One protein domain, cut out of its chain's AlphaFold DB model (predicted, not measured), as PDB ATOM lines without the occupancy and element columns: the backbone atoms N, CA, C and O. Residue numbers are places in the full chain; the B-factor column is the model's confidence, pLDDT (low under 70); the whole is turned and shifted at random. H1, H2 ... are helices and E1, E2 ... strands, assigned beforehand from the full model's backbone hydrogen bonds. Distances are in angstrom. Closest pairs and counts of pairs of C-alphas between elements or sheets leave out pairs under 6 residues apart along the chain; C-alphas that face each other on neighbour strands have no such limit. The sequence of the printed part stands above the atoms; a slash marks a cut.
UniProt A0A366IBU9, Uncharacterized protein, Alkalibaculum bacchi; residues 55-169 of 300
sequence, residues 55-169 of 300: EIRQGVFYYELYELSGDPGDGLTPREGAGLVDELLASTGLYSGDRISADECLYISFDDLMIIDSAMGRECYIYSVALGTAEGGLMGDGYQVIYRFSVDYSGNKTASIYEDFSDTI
ATOM      1  N   GLU A  55      11.418   5.303 121.472       90.12
ATOM      2  CA  GLU A  55      12.329   4.294 120.935       90.12
ATOM      3  C   GLU A  55      12.792   3.335 122.047       90.12
ATOM      4  O   GLU A  55      13.229   3.759 123.126       90.12
ATOM      5  N   ILE A  56      12.715   2.025 121.793       89.69
ATOM      6  CA  ILE A  56      13.369   1.010 122.635       89.69
ATOM      7  C   ILE A  56      14.774   0.729 122.123       89.69
ATOM      8  O   ILE A  56      15.743   0.776 122.880       89.69
ATOM      9  N   ARG A  57      14.861   0.474 120.822       87.69
ATOM     10  CA  ARG A  57      16.081   0.337 120.035       87.69
ATOM     11  C   ARG A  57      15.747   0.709 118.594       87.69
ATOM     12  O   ARG A  57      14.575   0.829 118.245       87.69
ATOM     13  N   GLN A  58      16.764   0.852 117.757       83.81
ATOM     14  CA  GLN A  58      16.568   1.232 116.363       83.81
ATOM     15  C   GLN A  58      15.589   0.284 115.650       83.81
ATOM     16  O   GLN A  58      15.825  -0.921 115.587       83.81
ATOM     17  N   GLY A  59      14.488   0.840 115.132       82.88
ATOM     18  CA  GLY A  59      13.428   0.082 114.455       82.88
ATOM     19  C   GLY A  59      12.442  -0.642 115.382       82.88
ATOM     20  O   GLY A  59      11.598  -1.378 114.881       82.88
ATOM     21  N   VAL A  60      12.523  -0.436 116.703       89.94
ATOM     22  CA  VAL A  60      11.575  -0.965 117.695       89.94
ATOM     23  C   VAL A  60      10.998   0.184 118.520       89.94
ATOM     24  O   VAL A  60      11.702   0.842 119.295       89.94
ATOM     25  N   PHE A  61       9.698   0.402 118.370       90.19
ATOM     26  CA  PHE A  61       8.982   1.553 118.900       90.19
ATOM     27  C   PHE A  61       7.967   1.133 119.963       90.19
ATOM     28  O   PHE A  61       7.213   0.184 119.777       90.19
ATOM     29  N   TYR A  62       7.945   1.854 121.076       90.69
ATOM     30  CA  TYR A  62       7.006   1.683 122.172       90.69
ATOM     31  C   TYR A  62       5.871   2.695 122.076       90.69
ATOM     32  O   TYR A  62       6.113   3.885 121.866       90.69
ATOM     33  N   TYR A  63       4.653   2.223 122.316       84.56
ATOM     34  CA  TYR A  63       3.480   3.059 122.499       84.56
ATOM     35  C   TYR A  63       2.745   2.677 123.773       84.56
ATOM     36  O   TYR A  63       2.450   1.508 124.020       84.56
ATOM     37  N   GLU A  64       2.381   3.684 124.552       80.69
ATOM     38  CA  GLU A  64       1.476   3.512 125.677       80.69
ATOM     39  C   GLU A  64       0.043   3.750 125.194       80.69
ATOM     40  O   GLU A  64      -0.394   4.893 125.076       80.69
ATOM     41  N   LEU A  65      -0.674   2.677 124.841       74.69
ATOM     42  CA  LEU A  65      -2.076   2.781 124.415       74.69
ATOM     43  C   LEU A  65      -3.033   2.851 125.601       74.69
ATOM     44  O   LEU A  65      -4.129   3.405 125.488       74.69
ATOM     45  N   TYR A  66      -2.608   2.305 126.735       67.88
ATOM     46  CA  TYR A  66      -3.325   2.383 127.991       67.88
ATOM     47  C   TYR A  66      -2.631   3.348 128.956       67.88
ATOM     48  O   TYR A  66      -1.557   3.058 129.478       67.88
ATOM     49  N   GLU A  67      -3.260   4.501 129.201       67.00
ATOM     50  CA  GLU A  67      -2.752   5.494 130.149       67.00
ATOM     51  C   GLU A  67      -3.054   5.049 131.587       67.00
ATOM     52  O   GLU A  67      -4.194   5.117 132.064       67.00
ATOM     53  N   LEU A  68      -2.018   4.633 132.317       65.81
ATOM     54  CA  LEU A  68      -2.131   4.411 133.755       65.81
ATOM     55  C   LEU A  68      -2.206   5.768 134.463       65.81
ATOM     56  O   LEU A  68      -1.198   6.419 134.734       65.81
ATOM     57  N   SER A  69      -3.423   6.209 134.782       49.44
ATOM     58  CA  SER A  69      -3.665   7.442 135.543       49.44
ATOM     59  C   SER A  69      -3.280   7.297 137.029       49.44
ATOM     60  O   SER A  69      -4.119   7.298 137.927       49.44
ATOM     61  N   GLY A  70      -1.986   7.175 137.326       50.62
ATOM     62  CA  GLY A  70      -1.481   7.108 138.697       50.62
ATOM     63  C   GLY A  70      -0.110   6.454 138.816       50.62
ATOM     64  O   GLY A  70       0.306   5.706 137.939       50.62
ATOM     65  N   ASP A  71       0.579   6.762 139.921       50.06
ATOM     66  CA  ASP A  71       1.798   6.067 140.347       50.06
ATOM     67  C   ASP A  71       1.534   4.555 140.277       50.06
ATOM     68  O   ASP A  71       0.635   4.091 140.989       50.06
ATOM     69  N   PRO A  72       2.236   3.805 139.402       58.91
ATOM     70  CA  PRO A  72       1.927   2.407 139.167       58.91
ATOM     71  C   PRO A  72       2.014   1.615 140.467       58.91
ATOM     72  O   PRO A  72       1.356   0.590 140.558       58.91
ATOM     73  N   GLY A  73       2.748   2.090 141.479       67.88
ATOM     74  CA  GLY A  73       3.065   1.401 142.725       67.88
ATOM     75  C   GLY A  73       4.525   0.945 142.718       67.88
ATOM     76  O   GLY A  73       5.335   1.437 141.942       67.88
ATOM     77  N   ASP A  74       4.876  -0.031 143.556       74.12
ATOM     78  CA  ASP A  74       6.258  -0.541 143.656       74.12
ATOM     79  C   ASP A  74       6.656  -1.506 142.503       74.12
ATOM     80  O   ASP A  74       7.732  -2.119 142.530       74.12
ATOM     81  N   GLY A  75       5.775  -1.703 141.515       77.88
ATOM     82  CA  GLY A  75       5.982  -2.582 140.362       77.88
ATOM     83  C   GLY A  75       6.814  -1.968 139.232       77.88
ATOM     84  O   GLY A  75       7.486  -0.953 139.395       77.88
ATOM     85  N   LEU A  76       6.835  -2.646 138.084       85.19
ATOM     86  CA  LEU A  76       7.411  -2.114 136.846       85.19
ATOM     87  C   LEU A  76       6.566  -0.956 136.320       85.19
ATOM     88  O   LEU A  76       5.348  -0.961 136.459       85.19
ATOM     89  N   THR A  77       7.201  -0.009 135.642       87.50
ATOM     90  CA  THR A  77       6.496   0.886 134.720       87.50
ATOM     91  C   THR A  77       6.155   0.146 133.417       87.50
ATOM     92  O   THR A  77       6.887  -0.776 133.038       87.50
ATOM     93  N   PRO A  78       5.106   0.552 132.673       87.62
ATOM     94  CA  PRO A  78       4.810  -0.016 131.355       87.62
ATOM     95  C   PRO A  78       6.006   0.027 130.393       87.62
ATOM     96  O   PRO A  78       6.345  -0.941 129.715       87.62
ATOM     97  N   ARG A  79       6.761   1.127 130.414       89.62
ATOM     98  CA  ARG A  79       7.963   1.257 129.589       89.62
ATOM     99  C   ARG A  79       9.059   0.249 129.950       89.62
ATOM    100  O   ARG A  79       9.738  -0.251 129.050       89.62
ATOM    101  N   GLU A  80       9.258  -0.043 131.235       91.06
ATOM    102  CA  GLU A  80      10.192  -1.090 131.674       91.06
ATOM    103  C   GLU A  80       9.683  -2.486 131.294       91.06
ATOM    104  O   GLU A  80      10.477  -3.330 130.883       91.06
ATOM    105  N   GLY A  81       8.368  -2.716 131.362       91.12
ATOM    106  CA  GLY A  81       7.754  -3.955 130.893       91.12
ATOM    107  C   GLY A  81       7.976  -4.190 129.398       91.12
ATOM    108  O   GLY A  81       8.397  -5.279 129.013       91.12
ATOM    109  N   ALA A  82       7.830  -3.154 128.568       92.50
ATOM    110  CA  ALA A  82       8.167  -3.215 127.144       92.50
ATOM    111  C   ALA A  82       9.649  -3.562 126.897       92.50
ATOM    112  O   ALA A  82       9.972  -4.251 125.932       92.50
ATOM    113  N   GLY A  83      10.555  -3.144 127.791       93.25
ATOM    114  CA  GLY A  83      11.962  -3.555 127.752       93.25
ATOM    115  C   GLY A  83      12.151  -5.062 127.957       93.25
ATOM    116  O   GLY A  83      12.939  -5.683 127.252       93.25
ATOM    117  N   LEU A  84      11.381  -5.676 128.860       93.38
ATOM    118  CA  LEU A  84      11.412  -7.130 129.065       93.38
ATOM    119  C   LEU A  84      10.830  -7.901 127.873       93.38
ATOM    120  O   LEU A  84      11.299  -8.997 127.564       93.38
ATOM    121  N   VAL A  85       9.827  -7.336 127.195       93.88
ATOM    122  CA  VAL A  85       9.306  -7.895 125.937       93.88
ATOM    123  C   VAL A  85      10.400  -7.883 124.867       93.88
ATOM    124  O   VAL A  85      10.680  -8.918 124.271       93.88
ATOM    125  N   ASP A  86      11.069  -6.748 124.675       94.44
ATOM    126  CA  ASP A  86      12.181  -6.588 123.731       94.44
ATOM    127  C   ASP A  86      13.363  -7.542 124.023       94.44
ATOM    128  O   ASP A  86      13.933  -8.145 123.109       94.44
ATOM    129  N   GLU A  87      13.703  -7.762 125.297       91.75
ATOM    130  CA  GLU A  87      14.695  -8.769 125.703       91.75
ATOM    131  C   GLU A  87      14.274 -10.194 125.316       91.75
ATOM    132  O   GLU A  87      15.081 -10.962 124.777       91.75
ATOM    133  N   LEU A  88      13.007 -10.551 125.550       91.88
ATOM    134  CA  LEU A  88      12.481 -11.866 125.195       91.88
ATOM    135  C   LEU A  88      12.465 -12.062 123.673       91.88
ATOM    136  O   LEU A  88      12.950 -13.089 123.202       91.88
ATOM    137  N   LEU A  89      12.021 -11.070 122.901       90.56
ATOM    138  CA  LEU A  89      12.048 -11.090 121.432       90.56
ATOM    139  C   LEU A  89      13.465 -11.230 120.863       90.56
ATOM    140  O   LEU A  89      13.693 -11.952 119.891       90.56
ATOM    141  N   ALA A  90      14.451 -10.584 121.485       87.94
ATOM    142  CA  ALA A  90      15.843 -10.783 121.104       87.94
ATOM    143  C   ALA A  90      16.287 -12.233 121.348       87.94
ATOM    144  O   ALA A  90      16.976 -12.818 120.510       87.94
ATOM    145  N   SER A  91      15.856 -12.839 122.456       86.00
ATOM    146  CA  SER A  91      16.198 -14.223 122.795       86.00
ATOM    147  C   SER A  91      15.519 -15.275 121.907       86.00
ATOM    148  O   SER A  91      16.090 -16.347 121.710       86.00
ATOM    149  N   THR A  92      14.352 -14.972 121.322       83.31
ATOM    150  CA  THR A  92      13.699 -15.843 120.325       83.31
ATOM    151  C   THR A  92      14.371 -15.769 118.952       83.31
ATOM    152  O   THR A  92      14.041 -16.545 118.056       83.31
ATOM    153  N   GLY A  93      15.327 -14.851 118.777       83.12
ATOM    154  CA  GLY A  93      16.015 -14.627 117.514       83.12
ATOM    155  C   GLY A  93      15.175 -13.857 116.499       83.12
ATOM    156  O   GLY A  93      15.505 -13.899 115.316       83.12
ATOM    157  N   LEU A  94      14.116 -13.149 116.920       84.38
ATOM    158  CA  LEU A  94      13.259 -12.387 116.003       84.38
ATOM    159  C   LEU A  94      14.062 -11.365 115.179       84.38
ATOM    160  O   LEU A  94      13.856 -11.241 113.978       84.38
ATOM    161  N   TYR A  95      15.029 -10.692 115.808       82.38
ATOM    162  CA  TYR A  95      15.895  -9.701 115.152       82.38
ATOM    163  C   TYR A  95      17.056 -10.314 114.348       82.38
ATOM    164  O   TYR A  95      17.920  -9.597 113.841       82.38
ATOM    165  N   SER A  96      17.143 -11.644 114.277       75.88
ATOM    166  CA  SER A  96      18.209 -12.339 113.556       75.88
ATOM    167  C   SER A  96      17.755 -12.739 112.151       75.88
ATOM    168  O   SER A  96      16.674 -13.290 111.963       75.88
ATOM    169  N   GLY A  97      18.626 -12.526 111.162       69.56
ATOM    170  CA  GLY A  97      18.368 -12.901 109.769       69.56
ATOM    171  C   GLY A  97      17.443 -11.928 109.031       69.56
ATOM    172  O   GLY A  97      17.472 -10.727 109.280       69.56
ATOM    173  N   ASP A  98      16.656 -12.461 108.095       68.44
ATOM    174  CA  ASP A  98      15.721 -11.709 107.246       68.44
ATOM    175  C   ASP A  98      14.256 -11.857 107.721       68.44
ATOM    176  O   ASP A  98      13.337 -11.767 106.915       68.44
ATOM    177  N   ARG A  99      14.028 -12.136 109.018       71.12
ATOM    178  CA  ARG A  99      12.680 -12.368 109.585       71.12
ATOM    179  C   ARG A  99      11.800 -11.120 109.635       71.12
ATOM    180  O   ARG A  99      10.590 -11.246 109.543       71.12
ATOM    181  N   ILE A 100      12.404  -9.948 109.792       75.69
ATOM    182  CA  ILE A 100      11.734  -8.652 109.656       75.69
ATOM    183  C   ILE A 100      12.285  -8.014 108.385       75.69
ATOM    184  O   ILE A 100      13.511  -7.971 108.198       75.69
ATOM    185  N   SER A 101      11.401  -7.560 107.497       75.25
ATOM    186  CA  SER A 101      11.826  -6.920 106.256       75.25
ATOM    187  C   SER A 101      12.530  -5.587 106.533       75.25
ATOM    188  O   SER A 101      12.312  -4.938 107.551       75.25
ATOM    189  N   ALA A 102      13.404  -5.154 105.624       73.19
ATOM    190  CA  ALA A 102      14.198  -3.932 105.803       73.19
ATOM    191  C   ALA A 102      13.358  -2.635 105.796       73.19
ATOM    192  O   ALA A 102      13.840  -1.587 106.218       73.19
ATOM    193  N   ASP A 103      12.133  -2.696 105.282       75.19
ATOM    194  CA  ASP A 103      11.140  -1.619 105.279       75.19
ATOM    195  C   ASP A 103      10.155  -1.697 106.456       75.19
ATOM    196  O   ASP A 103       9.333  -0.794 106.631       75.19
ATOM    197  N   GLU A 104      10.258  -2.739 107.280       79.81
ATOM    198  CA  GLU A 104       9.411  -2.948 108.445       79.81
ATOM    199  C   GLU A 104      10.106  -2.512 109.736       79.81
ATOM    200  O   GLU A 104      11.328  -2.526 109.890       79.81
ATOM    201  N   CYS A 105       9.283  -2.130 110.697       85.69
ATOM    202  CA  CYS A 105       9.660  -1.863 112.070       85.69
ATOM    203  C   CYS A 105       8.750  -2.655 113.006       85.69
ATOM    204  O   CYS A 105       7.699  -3.165 112.606       85.69
ATOM    205  N   LEU A 106       9.181  -2.768 114.256       89.75
ATOM    206  CA  LEU A 106       8.444  -3.456 115.296       89.75
ATOM    207  C   LEU A 106       7.799  -2.437 116.236       89.75
ATOM    208  O   LEU A 106       8.456  -1.512 116.714       89.75
ATOM    209  N   TYR A 107       6.537  -2.655 116.557       89.75
ATOM    210  CA  TYR A 107       5.787  -1.888 117.535       89.75
ATOM    211  C   TYR A 107       5.527  -2.750 118.762       89.75
ATOM    212  O   TYR A 107       5.039  -3.865 118.627       89.75
ATOM    213  N   ILE A 108       5.844  -2.239 119.948       92.25
ATOM    214  CA  ILE A 108       5.454  -2.815 121.235       92.25
ATOM    215  C   ILE A 108       4.449  -1.852 121.859       92.25
ATOM    216  O   ILE A 108       4.830  -0.777 122.325       92.25
ATOM    217  N   SER A 109       3.170  -2.205 121.857       89.38
ATOM    218  CA  SER A 109       2.123  -1.399 122.481       89.38
ATOM    219  C   SER A 109       1.746  -1.974 123.835       89.38
ATOM    220  O   SER A 109       1.520  -3.174 123.960       89.38
ATOM    221  N   PHE A 110       1.697  -1.131 124.862       86.56
ATOM    222  CA  PHE A 110       1.080  -1.498 126.130       86.56
ATOM    223  C   PHE A 110      -0.436  -1.386 126.004       86.56
ATOM    224  O   PHE A 110      -0.958  -0.278 125.856       86.56
ATOM    225  N   ASP A 111      -1.120  -2.524 126.069       80.06
ATOM    226  CA  ASP A 111      -2.551  -2.613 125.789       80.06
ATOM    227  C   ASP A 111      -3.399  -2.590 127.064       80.06
ATOM    228  O   ASP A 111      -4.478  -1.991 127.064       80.06
ATOM    229  N   ASP A 112      -2.958  -3.283 128.126       73.50
ATOM    230  CA  ASP A 112      -3.788  -3.502 129.320       73.50
ATOM    231  C   ASP A 112      -3.019  -3.971 130.572       73.50
ATOM    232  O   ASP A 112      -1.941  -4.556 130.477       73.50
ATOM    233  N   LEU A 113      -3.615  -3.807 131.758       73.38
ATOM    234  CA  LEU A 113      -3.204  -4.451 133.010       73.38
ATOM    235  C   LEU A 113      -4.257  -5.492 133.423       73.38
ATOM    236  O   LEU A 113      -5.355  -5.155 133.854       73.38
ATOM    237  N   MET A 114      -3.902  -6.774 133.367       70.06
ATOM    238  CA  MET A 114      -4.815  -7.878 133.669       70.06
ATOM    239  C   MET A 114      -4.376  -8.704 134.878       70.06
ATOM    240  O   MET A 114      -3.191  -8.950 135.100       70.06
ATOM    241  N   ILE A 115      -5.347  -9.236 135.625       64.12
ATOM    242  CA  ILE A 115      -5.104 -10.291 136.618       64.12
ATOM    243  C   ILE A 115      -5.271 -11.642 135.921       64.12
ATOM    244  O   ILE A 115      -6.390 -12.129 135.757       64.12
ATOM    245  N   ILE A 116      -4.157 -12.251 135.516       61.69
ATOM    246  CA  ILE A 116      -4.174 -13.528 134.781       61.69
ATOM    247  C   ILE A 116      -4.374 -14.712 135.740       61.69
ATOM    248  O   ILE A 116      -5.039 -15.690 135.404       61.69
ATOM    249  N   ASP A 117      -3.860 -14.616 136.971       58.66
ATOM    250  CA  ASP A 117      -4.061 -15.629 138.011       58.66
ATOM    251  C   ASP A 117      -4.725 -15.009 139.242       58.66
ATOM    252  O   ASP A 117      -4.066 -14.444 140.119       58.66
ATOM    253  N   SER A 118      -6.052 -15.133 139.315       48.50
ATOM    254  CA  SER A 118      -6.863 -14.629 140.433       48.50
ATOM    255  C   SER A 118      -6.632 -15.373 141.755       48.50
ATOM    256  O   SER A 118      -6.908 -14.817 142.819       48.50
ATOM    257  N   ALA A 119      -6.100 -16.600 141.725       40.78
ATOM    258  CA  ALA A 119      -5.781 -17.366 142.930       40.78
ATOM    259  C   ALA A 119      -4.429 -16.948 143.527       40.78
ATOM    260  O   ALA A 119      -4.259 -16.982 144.748       40.78
ATOM    261  N   MET A 120      -3.482 -16.539 142.677       55.19
ATOM    262  CA  MET A 120      -2.182 -16.003 143.085       55.19
ATOM    263  C   MET A 120      -2.139 -14.471 143.153       55.19
ATOM    264  O   MET A 120      -1.151 -13.928 143.645       55.19
ATOM    265  N   GLY A 121      -3.185 -13.784 142.682       57.09
ATOM    266  CA  GLY A 121      -3.250 -12.324 142.618       57.09
ATOM    267  C   GLY A 121      -2.172 -11.722 141.718       57.09
ATOM    268  O   GLY A 121      -1.627 -10.674 142.050       57.09
ATOM    269  N   ARG A 122      -1.796 -12.413 140.631       67.88
ATOM    270  CA  ARG A 122      -0.740 -11.937 139.728       67.88
ATOM    271  C   ARG A 122      -1.307 -10.980 138.696       67.88
ATOM    272  O   ARG A 122      -2.002 -11.390 137.768       67.88
ATOM    273  N   GLU A 123      -0.960  -9.720 138.884       76.88
ATOM    274  CA  GLU A 123      -1.158  -8.634 137.935       76.88
ATOM    275  C   GLU A 123      -0.060  -8.682 136.867       76.88
ATOM    276  O   GLU A 123       1.129  -8.810 137.180       76.88
ATOM    277  N   CYS A 124      -0.465  -8.621 135.605       83.19
ATOM    278  CA  CYS A 124       0.416  -8.648 134.449       83.19
ATOM    279  C   CYS A 124       0.039  -7.527 133.490       83.19
ATOM    280  O   CYS A 124      -1.135  -7.327 133.186       83.19
ATOM    281  N   TYR A 125       1.046  -6.846 132.967       86.50
ATOM    282  CA  TYR A 125       0.881  -6.004 131.797       86.50
ATOM    283  C   TYR A 125       0.755  -6.864 130.547       86.50
ATOM    284  O   TYR A 125       1.497  -7.834 130.390       86.50
ATOM    285  N   ILE A 126      -0.159  -6.486 129.664       86.56
ATOM    286  CA  ILE A 126      -0.357  -7.085 128.354       86.56
ATOM    287  C   ILE A 126       0.217  -6.142 127.307       86.56
ATOM    288  O   ILE A 126      -0.105  -4.953 127.291       86.56
ATOM    289  N   TYR A 127       1.063  -6.685 126.439       88.12
ATOM    290  CA  TYR A 127       1.608  -5.960 125.299       88.12
ATOM    291  C   TYR A 127       1.241  -6.663 124.007       88.12
ATOM    292  O   TYR A 127       1.402  -7.882 123.920       88.12
ATOM    293  N   SER A 128       0.852  -5.903 122.990       90.00
ATOM    294  CA  SER A 128       0.868  -6.380 121.611       90.00
ATOM    295  C   SER A 128       2.202  -6.034 120.970       90.00
ATOM    296  O   SER A 128       2.755  -4.950 121.156       90.00
ATOM    297  N   VAL A 129       2.731  -6.985 120.212       90.75
ATOM    298  CA  VAL A 129       3.908  -6.796 119.375       90.75
ATOM    299  C   VAL A 129       3.480  -6.958 117.934       90.75
ATOM    300  O   VAL A 129       2.978  -8.017 117.556       90.75
ATOM    301  N   ALA A 130       3.692  -5.920 117.139       88.38
ATOM    302  CA  ALA A 130       3.251  -5.864 115.759       88.38
ATOM    303  C   ALA A 130       4.375  -5.464 114.807       88.38
ATOM    304  O   ALA A 130       5.290  -4.732 115.179       88.38
ATOM    305  N   LEU A 131       4.276  -5.928 113.567       86.75
ATOM    306  CA  LEU A 131       5.041  -5.388 112.448       86.75
ATOM    307  C   LEU A 131       4.277  -4.239 111.812       86.75
ATOM    308  O   LEU A 131       3.054  -4.213 111.865       86.75
ATOM    309  N   GLY A 132       4.994  -3.315 111.189       81.56
ATOM    310  CA  GLY A 132       4.407  -2.312 110.312       81.56
ATOM    311  C   GLY A 132       5.473  -1.427 109.683       81.56
ATOM    312  O   GLY A 132       6.669  -1.643 109.865       81.56
ATOM    313  N   THR A 133       5.050  -0.407 108.950       79.25
ATOM    314  CA  THR A 133       5.965   0.595 108.384       79.25
ATOM    315  C   THR A 133       6.122   1.778 109.335       79.25
ATOM    316  O   THR A 133       5.203   2.084 110.092       79.25
ATOM    317  N   ALA A 134       7.274   2.456 109.317       73.25
ATOM    318  CA  ALA A 134       7.520   3.611 110.193       73.25
ATOM    319  C   ALA A 134       6.618   4.821 109.859       73.25
ATOM    320  O   ALA A 134       6.365   5.681 110.707       73.25
ATOM    321  N   GLU A 135       6.134   4.905 108.617       72.44
ATOM    322  CA  GLU A 135       5.213   5.946 108.171       72.44
ATOM    323  C   GLU A 135       3.803   5.670 108.723       72.44
ATOM    324  O   GLU A 135       3.178   4.672 108.389       72.44
ATOM    325  N   GLY A 136       3.309   6.556 109.595       64.94
ATOM    326  CA  GLY A 136       1.990   6.435 110.239       64.94
ATOM    327  C   GLY A 136       1.997   5.831 111.652       64.94
ATOM    328  O   GLY A 136       0.983   5.906 112.345       64.94
ATOM    329  N   GLY A 137       3.135   5.321 112.140       72.44
ATOM    330  CA  GLY A 137       3.247   4.763 113.496       72.44
ATOM    331  C   GLY A 137       2.351   3.537 113.703       72.44
ATOM    332  O   GLY A 137       2.227   2.708 112.807       72.44
ATOM    333  N   LEU A 138       1.673   3.436 114.856       66.75
ATOM    334  CA  LEU A 138       0.658   2.387 115.090       66.75
ATOM    335  C   LEU A 138      -0.517   2.423 114.100       66.75
ATOM    336  O   LEU A 138      -1.216   1.427 113.954       66.75
ATOM    337  N   MET A 139      -0.739   3.563 113.442       63.00
ATOM    338  CA  MET A 139      -1.752   3.757 112.397       63.00
ATOM    339  C   MET A 139      -1.128   3.682 110.994       63.00
ATOM    340  O   MET A 139      -1.661   4.234 110.035       63.00
ATOM    341  N   GLY A 140       0.077   3.123 110.896       61.94
ATOM    342  CA  GLY A 140       0.804   2.970 109.650       61.94
ATOM    343  C   GLY A 140       0.329   1.764 108.855       61.94
ATOM    344  O   GLY A 140      -0.134   0.755 109.397       61.94
ATOM    345  N   ASP A 141       0.521   1.838 107.541       59.16
ATOM    346  CA  ASP A 141       0.217   0.733 106.644       59.16
ATOM    347  C   ASP A 141       0.960  -0.536 107.092       59.16
ATOM    348  O   ASP A 141       2.186  -0.550 107.230       59.16
ATOM    349  N   GLY A 142       0.225  -1.645 107.204       66.69
ATOM    350  CA  GLY A 142       0.810  -2.961 107.484       66.69
ATOM    351  C   GLY A 142       0.948  -3.312 108.958       66.69
ATOM    352  O   GLY A 142       1.617  -4.298 109.233       66.69
ATOM    353  N   TYR A 143       0.306  -2.567 109.864       77.75
ATOM    354  CA  TYR A 143       0.204  -2.958 111.268       77.75
ATOM    355  C   TYR A 143      -0.415  -4.359 111.422       77.75
ATOM    356  O   TYR A 143      -1.589  -4.562 111.107       77.75
ATOM    357  N   GLN A 144       0.371  -5.328 111.889       82.00
ATOM    358  CA  GLN A 144      -0.055  -6.716 112.093       82.00
ATOM    359  C   GLN A 144       0.528  -7.267 113.388       82.00
ATOM    360  O   GLN A 144       1.747  -7.357 113.529       82.00
ATOM    361  N   VAL A 145      -0.336  -7.654 114.329       86.38
ATOM    362  CA  VAL A 145       0.089  -8.211 115.617       86.38
ATOM    363  C   VAL A 145       0.617  -9.629 115.406       86.38
ATOM    364  O   VAL A 145      -0.110 -10.517 114.966       86.38
ATOM    365  N   ILE A 146       1.888  -9.842 115.744       87.75
ATOM    366  CA  ILE A 146       2.581 -11.132 115.631       87.75
ATOM    367  C   ILE A 146       2.676 -11.865 116.969       87.75
ATOM    368  O   ILE A 146       2.729 -13.091 116.989       87.75
ATOM    369  N   TYR A 147       2.655 -11.141 118.087       87.00
ATOM    370  CA  TYR A 147       2.655 -11.730 119.423       87.00
ATOM    371  C   TYR A 147       1.846 -10.873 120.389       87.00
ATOM    372  O   TYR A 147       1.793  -9.649 120.258       87.00
ATOM    373  N   ARG A 148       1.328 -11.507 121.438       88.94
ATOM    374  CA  ARG A 148       0.987 -10.827 122.686       88.94
ATOM    375  C   ARG A 148       1.827 -11.362 123.818       88.94
ATOM    376  O   ARG A 148       2.063 -12.564 123.908       88.94
ATOM    377  N   PHE A 149       2.251 -10.472 124.698       88.88
ATOM    378  CA  PHE A 149       3.075 -10.795 125.851       88.88
ATOM    379  C   PHE A 149       2.360 -10.442 127.140       88.88
ATOM    380  O   PHE A 149       1.734  -9.392 127.237       88.88
ATOM    381  N   SER A 150       2.536 -11.287 128.148       88.44
ATOM    382  CA  SER A 150       2.253 -10.945 129.537       88.44
ATOM    383  C   SER A 150       3.558 -10.643 130.265       88.44
ATOM    384  O   SER A 150       4.514 -11.416 130.162       88.44
ATOM    385  N   VAL A 151       3.601  -9.558 131.034       89.00
ATOM    386  CA  VAL A 151       4.753  -9.171 131.857       89.00
ATOM    387  C   VAL A 151       4.322  -9.001 133.306       89.00
ATOM    388  O   VAL A 151       3.451  -8.187 133.596       89.00
ATOM    389  N   ASP A 152       4.961  -9.734 134.219       86.00
ATOM    390  CA  ASP A 152       4.698  -9.637 135.662       86.00
ATOM    391  C   ASP A 152       4.875  -8.190 136.167       86.00
ATOM    392  O   ASP A 152       5.993  -7.668 136.159       86.00
ATOM    393  N   TYR A 153       3.810  -7.579 136.696       78.94
ATOM    394  CA  TYR A 153       3.827  -6.189 137.170       78.94
ATOM    395  C   TYR A 153       4.688  -6.002 138.439       78.94
ATOM    396  O   TYR A 153       5.601  -5.177 138.469       78.94
ATOM    397  N   SER A 154       4.452  -6.798 139.486       73.31
ATOM    398  CA  SER A 154       5.134  -6.678 140.794       73.31
ATOM    399  C   SER A 154       5.772  -7.990 141.288       73.31
ATOM    400  O   SER A 154       6.230  -8.086 142.427       73.31
ATOM    401  N   GLY A 155       5.828  -9.002 140.411       73.94
ATOM    402  CA  GLY A 155       6.335 -10.353 140.676       73.94
ATOM    403  C   GLY A 155       7.811 -10.564 140.317       73.94
ATOM    404  O   GLY A 155       8.687  -9.802 140.722       73.94
ATOM    405  N   ASN A 156       8.098 -11.620 139.547       77.81
ATOM    406  CA  ASN A 156       9.469 -11.957 139.138       77.81
ATOM    407  C   ASN A 156      10.001 -11.045 138.024       77.81
ATOM    408  O   ASN A 156      11.169 -11.178 137.660       77.81
ATOM    409  N   LYS A 157       9.163 -10.131 137.511       83.88
ATOM    410  CA  LYS A 157       9.495  -9.191 136.434       83.88
ATOM    411  C   LYS A 157       9.984  -9.939 135.195       83.88
ATOM    412  O   LYS A 157      11.066  -9.685 134.678       83.88
ATOM    413  N   THR A 158       9.192 -10.918 134.768       86.00
ATOM    414  CA  THR A 158       9.457 -11.746 133.589       86.00
ATOM    415  C   THR A 158       8.383 -11.521 132.538       86.00
ATOM    416  O   THR A 158       7.207 -11.420 132.884       86.00
ATOM    417  N   ALA A 159       8.795 -11.488 131.272       88.81
ATOM    418  CA  ALA A 159       7.899 -11.541 130.126       88.81
ATOM    419  C   ALA A 159       7.665 -12.995 129.694       88.81
ATOM    420  O   ALA A 159       8.549 -13.847 129.823       88.81
ATOM    421  N   SER A 160       6.489 -13.275 129.146       87.38
ATOM    422  CA  SER A 160       6.170 -14.531 128.471       87.38
ATOM    423  C   SER A 160       5.247 -14.275 127.292       87.38
ATOM    424  O   SER A 160       4.400 -13.385 127.358       87.38
ATOM    425  N   ILE A 161       5.390 -15.074 126.233       84.81
ATOM    426  CA  ILE A 161       4.434 -15.071 125.124       84.81
ATOM    427  C   ILE A 161       3.102 -15.590 125.666       84.81
ATOM    428  O   ILE A 161       3.023 -16.703 126.190       84.81
ATOM    429  N   TYR A 162       2.091 -14.738 125.586       77.56
ATOM    430  CA  TYR A 162       0.709 -15.003 125.949       77.56
ATOM    431  C   TYR A 162      -0.062 -15.562 124.745       77.56
ATOM    432  O   TYR A 162      -0.749 -16.570 124.881       77.56
ATOM    433  N   GLU A 163       0.134 -14.977 123.557       80.88
ATOM    434  CA  GLU A 163      -0.401 -15.473 122.281       80.88
ATOM    435  C   GLU A 163       0.647 -15.328 121.167       80.88
ATOM    436  O   GLU A 163       1.396 -14.348 121.139       80.88
ATOM    437  N   ASP A 164       0.697 -16.302 120.254       84.38
ATOM    438  CA  ASP A 164       1.631 -16.352 119.124       84.38
ATOM    439  C   ASP A 164       0.857 -16.417 117.800       84.38
ATOM    440  O   ASP A 164       0.103 -17.362 117.551       84.38
ATOM    441  N   PHE A 165       1.037 -15.395 116.966       80.19
ATOM    442  CA  PHE A 165       0.446 -15.273 115.632       80.19
ATOM    443  C   PHE A 165       1.515 -15.290 114.530       80.19
ATOM    444  O   PHE A 165       1.205 -15.120 113.347       80.19
ATOM    445  N   SER A 166       2.779 -15.498 114.899       77.25
ATOM    446  CA  SER A 166       3.912 -15.329 114.000       77.25
ATOM    447  C   SER A 166       3.913 -16.323 112.844       77.25
ATOM    448  O   SER A 166       4.218 -15.915 111.733       77.25
ATOM    449  N   ASP A 167       3.436 -17.554 113.036       68.69
ATOM    450  CA  ASP A 167       3.345 -18.580 111.980       68.69
ATOM    451  C   ASP A 167       2.488 -18.163 110.769       68.69
ATOM    452  O   ASP A 167       2.597 -18.740 109.687       68.69
ATOM    453  N   THR A 168       1.596 -17.182 110.940       60.38
ATOM    454  CA  THR A 168       0.740 -16.675 109.855       60.38
ATOM    455  C   THR A 168       1.321 -15.468 109.125       60.38
ATOM    456  O   THR A 168       0.835 -15.120 108.051       60.38
ATOM    457  N   ILE A 169       2.346 -14.833 109.697       62.09
ATOM    458  CA  ILE A 169       2.836 -13.508 109.290       62.09
ATOM    459  C   ILE A 169       4.326 -13.566 108.929       62.09
ATOM    460  O   ILE A 169       4.748 -13.052 107.897       62.09
TER     461      ILE A 169
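Overview. This is residues 55 to 169 of the 300 residues of an uncharacterized protein of Alkalibaculum bacchi (UniProt A0A366IBU9). One strongly twisted sheet of six strands curls round a single helix, H1, which covers one face in two layers. Long strands E3, E4 and E5 make the body of the sheet, with short E1 and E6 at its edges. The printed part has 115 residues, in chain order E1, E2, H1, E3, E4, E5, E6; the sheet order is E1, E2, E3, E4, E5, E6, mixed, and the class is mixed, helices and strands. It is compact, with a radius of gyration of the C-alphas of 14.1 A, yet elongated, spanning 42 by 27 by 21 A.

Arrangement. E3, residues 105 to 117, E4, residues 122 to 132, E5, residues 144 to 152, and E6, residues 159 to 164, form a meander, each strand the antiparallel neighbour of the one before. N 107 and O 130 are 2.8 A apart, N 127 and O 149 2.9 A, and N 150 and O 160 2.9 A, within hydrogen-bond range. E2, residues 60 to 64, is parallel to E3, with N 61 and O 106 at 2.8 A. E1, residues 55 to 57, forms an antiparallel hairpin with E2, with N 56 and O 60 at 2.9 A. H1, residues 78 to 91, is on the sheet; its closest C-alphas to E6 are those of Val 85 and Ala 159, 5.7 A apart. E2, H1 and E3 form a strand-helix-strand unit, two parallel neighbour strands joined through a helix, with a left-handed crossover. In H1 every O i to N i+4 pair is within hydrogen-bond range.

Along the chain. E1 begins at C-alpha 55 (12.329, 4.294, 120.935). E3 measures 32.4 A and bends by 68 degrees at residue 113; E4 measures 31.4 A, E5 24.2 A and H1 20.1 A. E6 ends at C-alpha 164 (1.631, -16.352, 119.124).

Size, cuts and confidence. The C-alphas farthest apart, of Ala 102 and Ala 119, are 44.2 A apart. The printed part has no cut. The links E2 to H1, H1 to E3 and E4 to E5 are long. The mean pLDDT of the printed part is 78.5; 27 residues are under 70, among them residues 66 to 73 and 115 to 122.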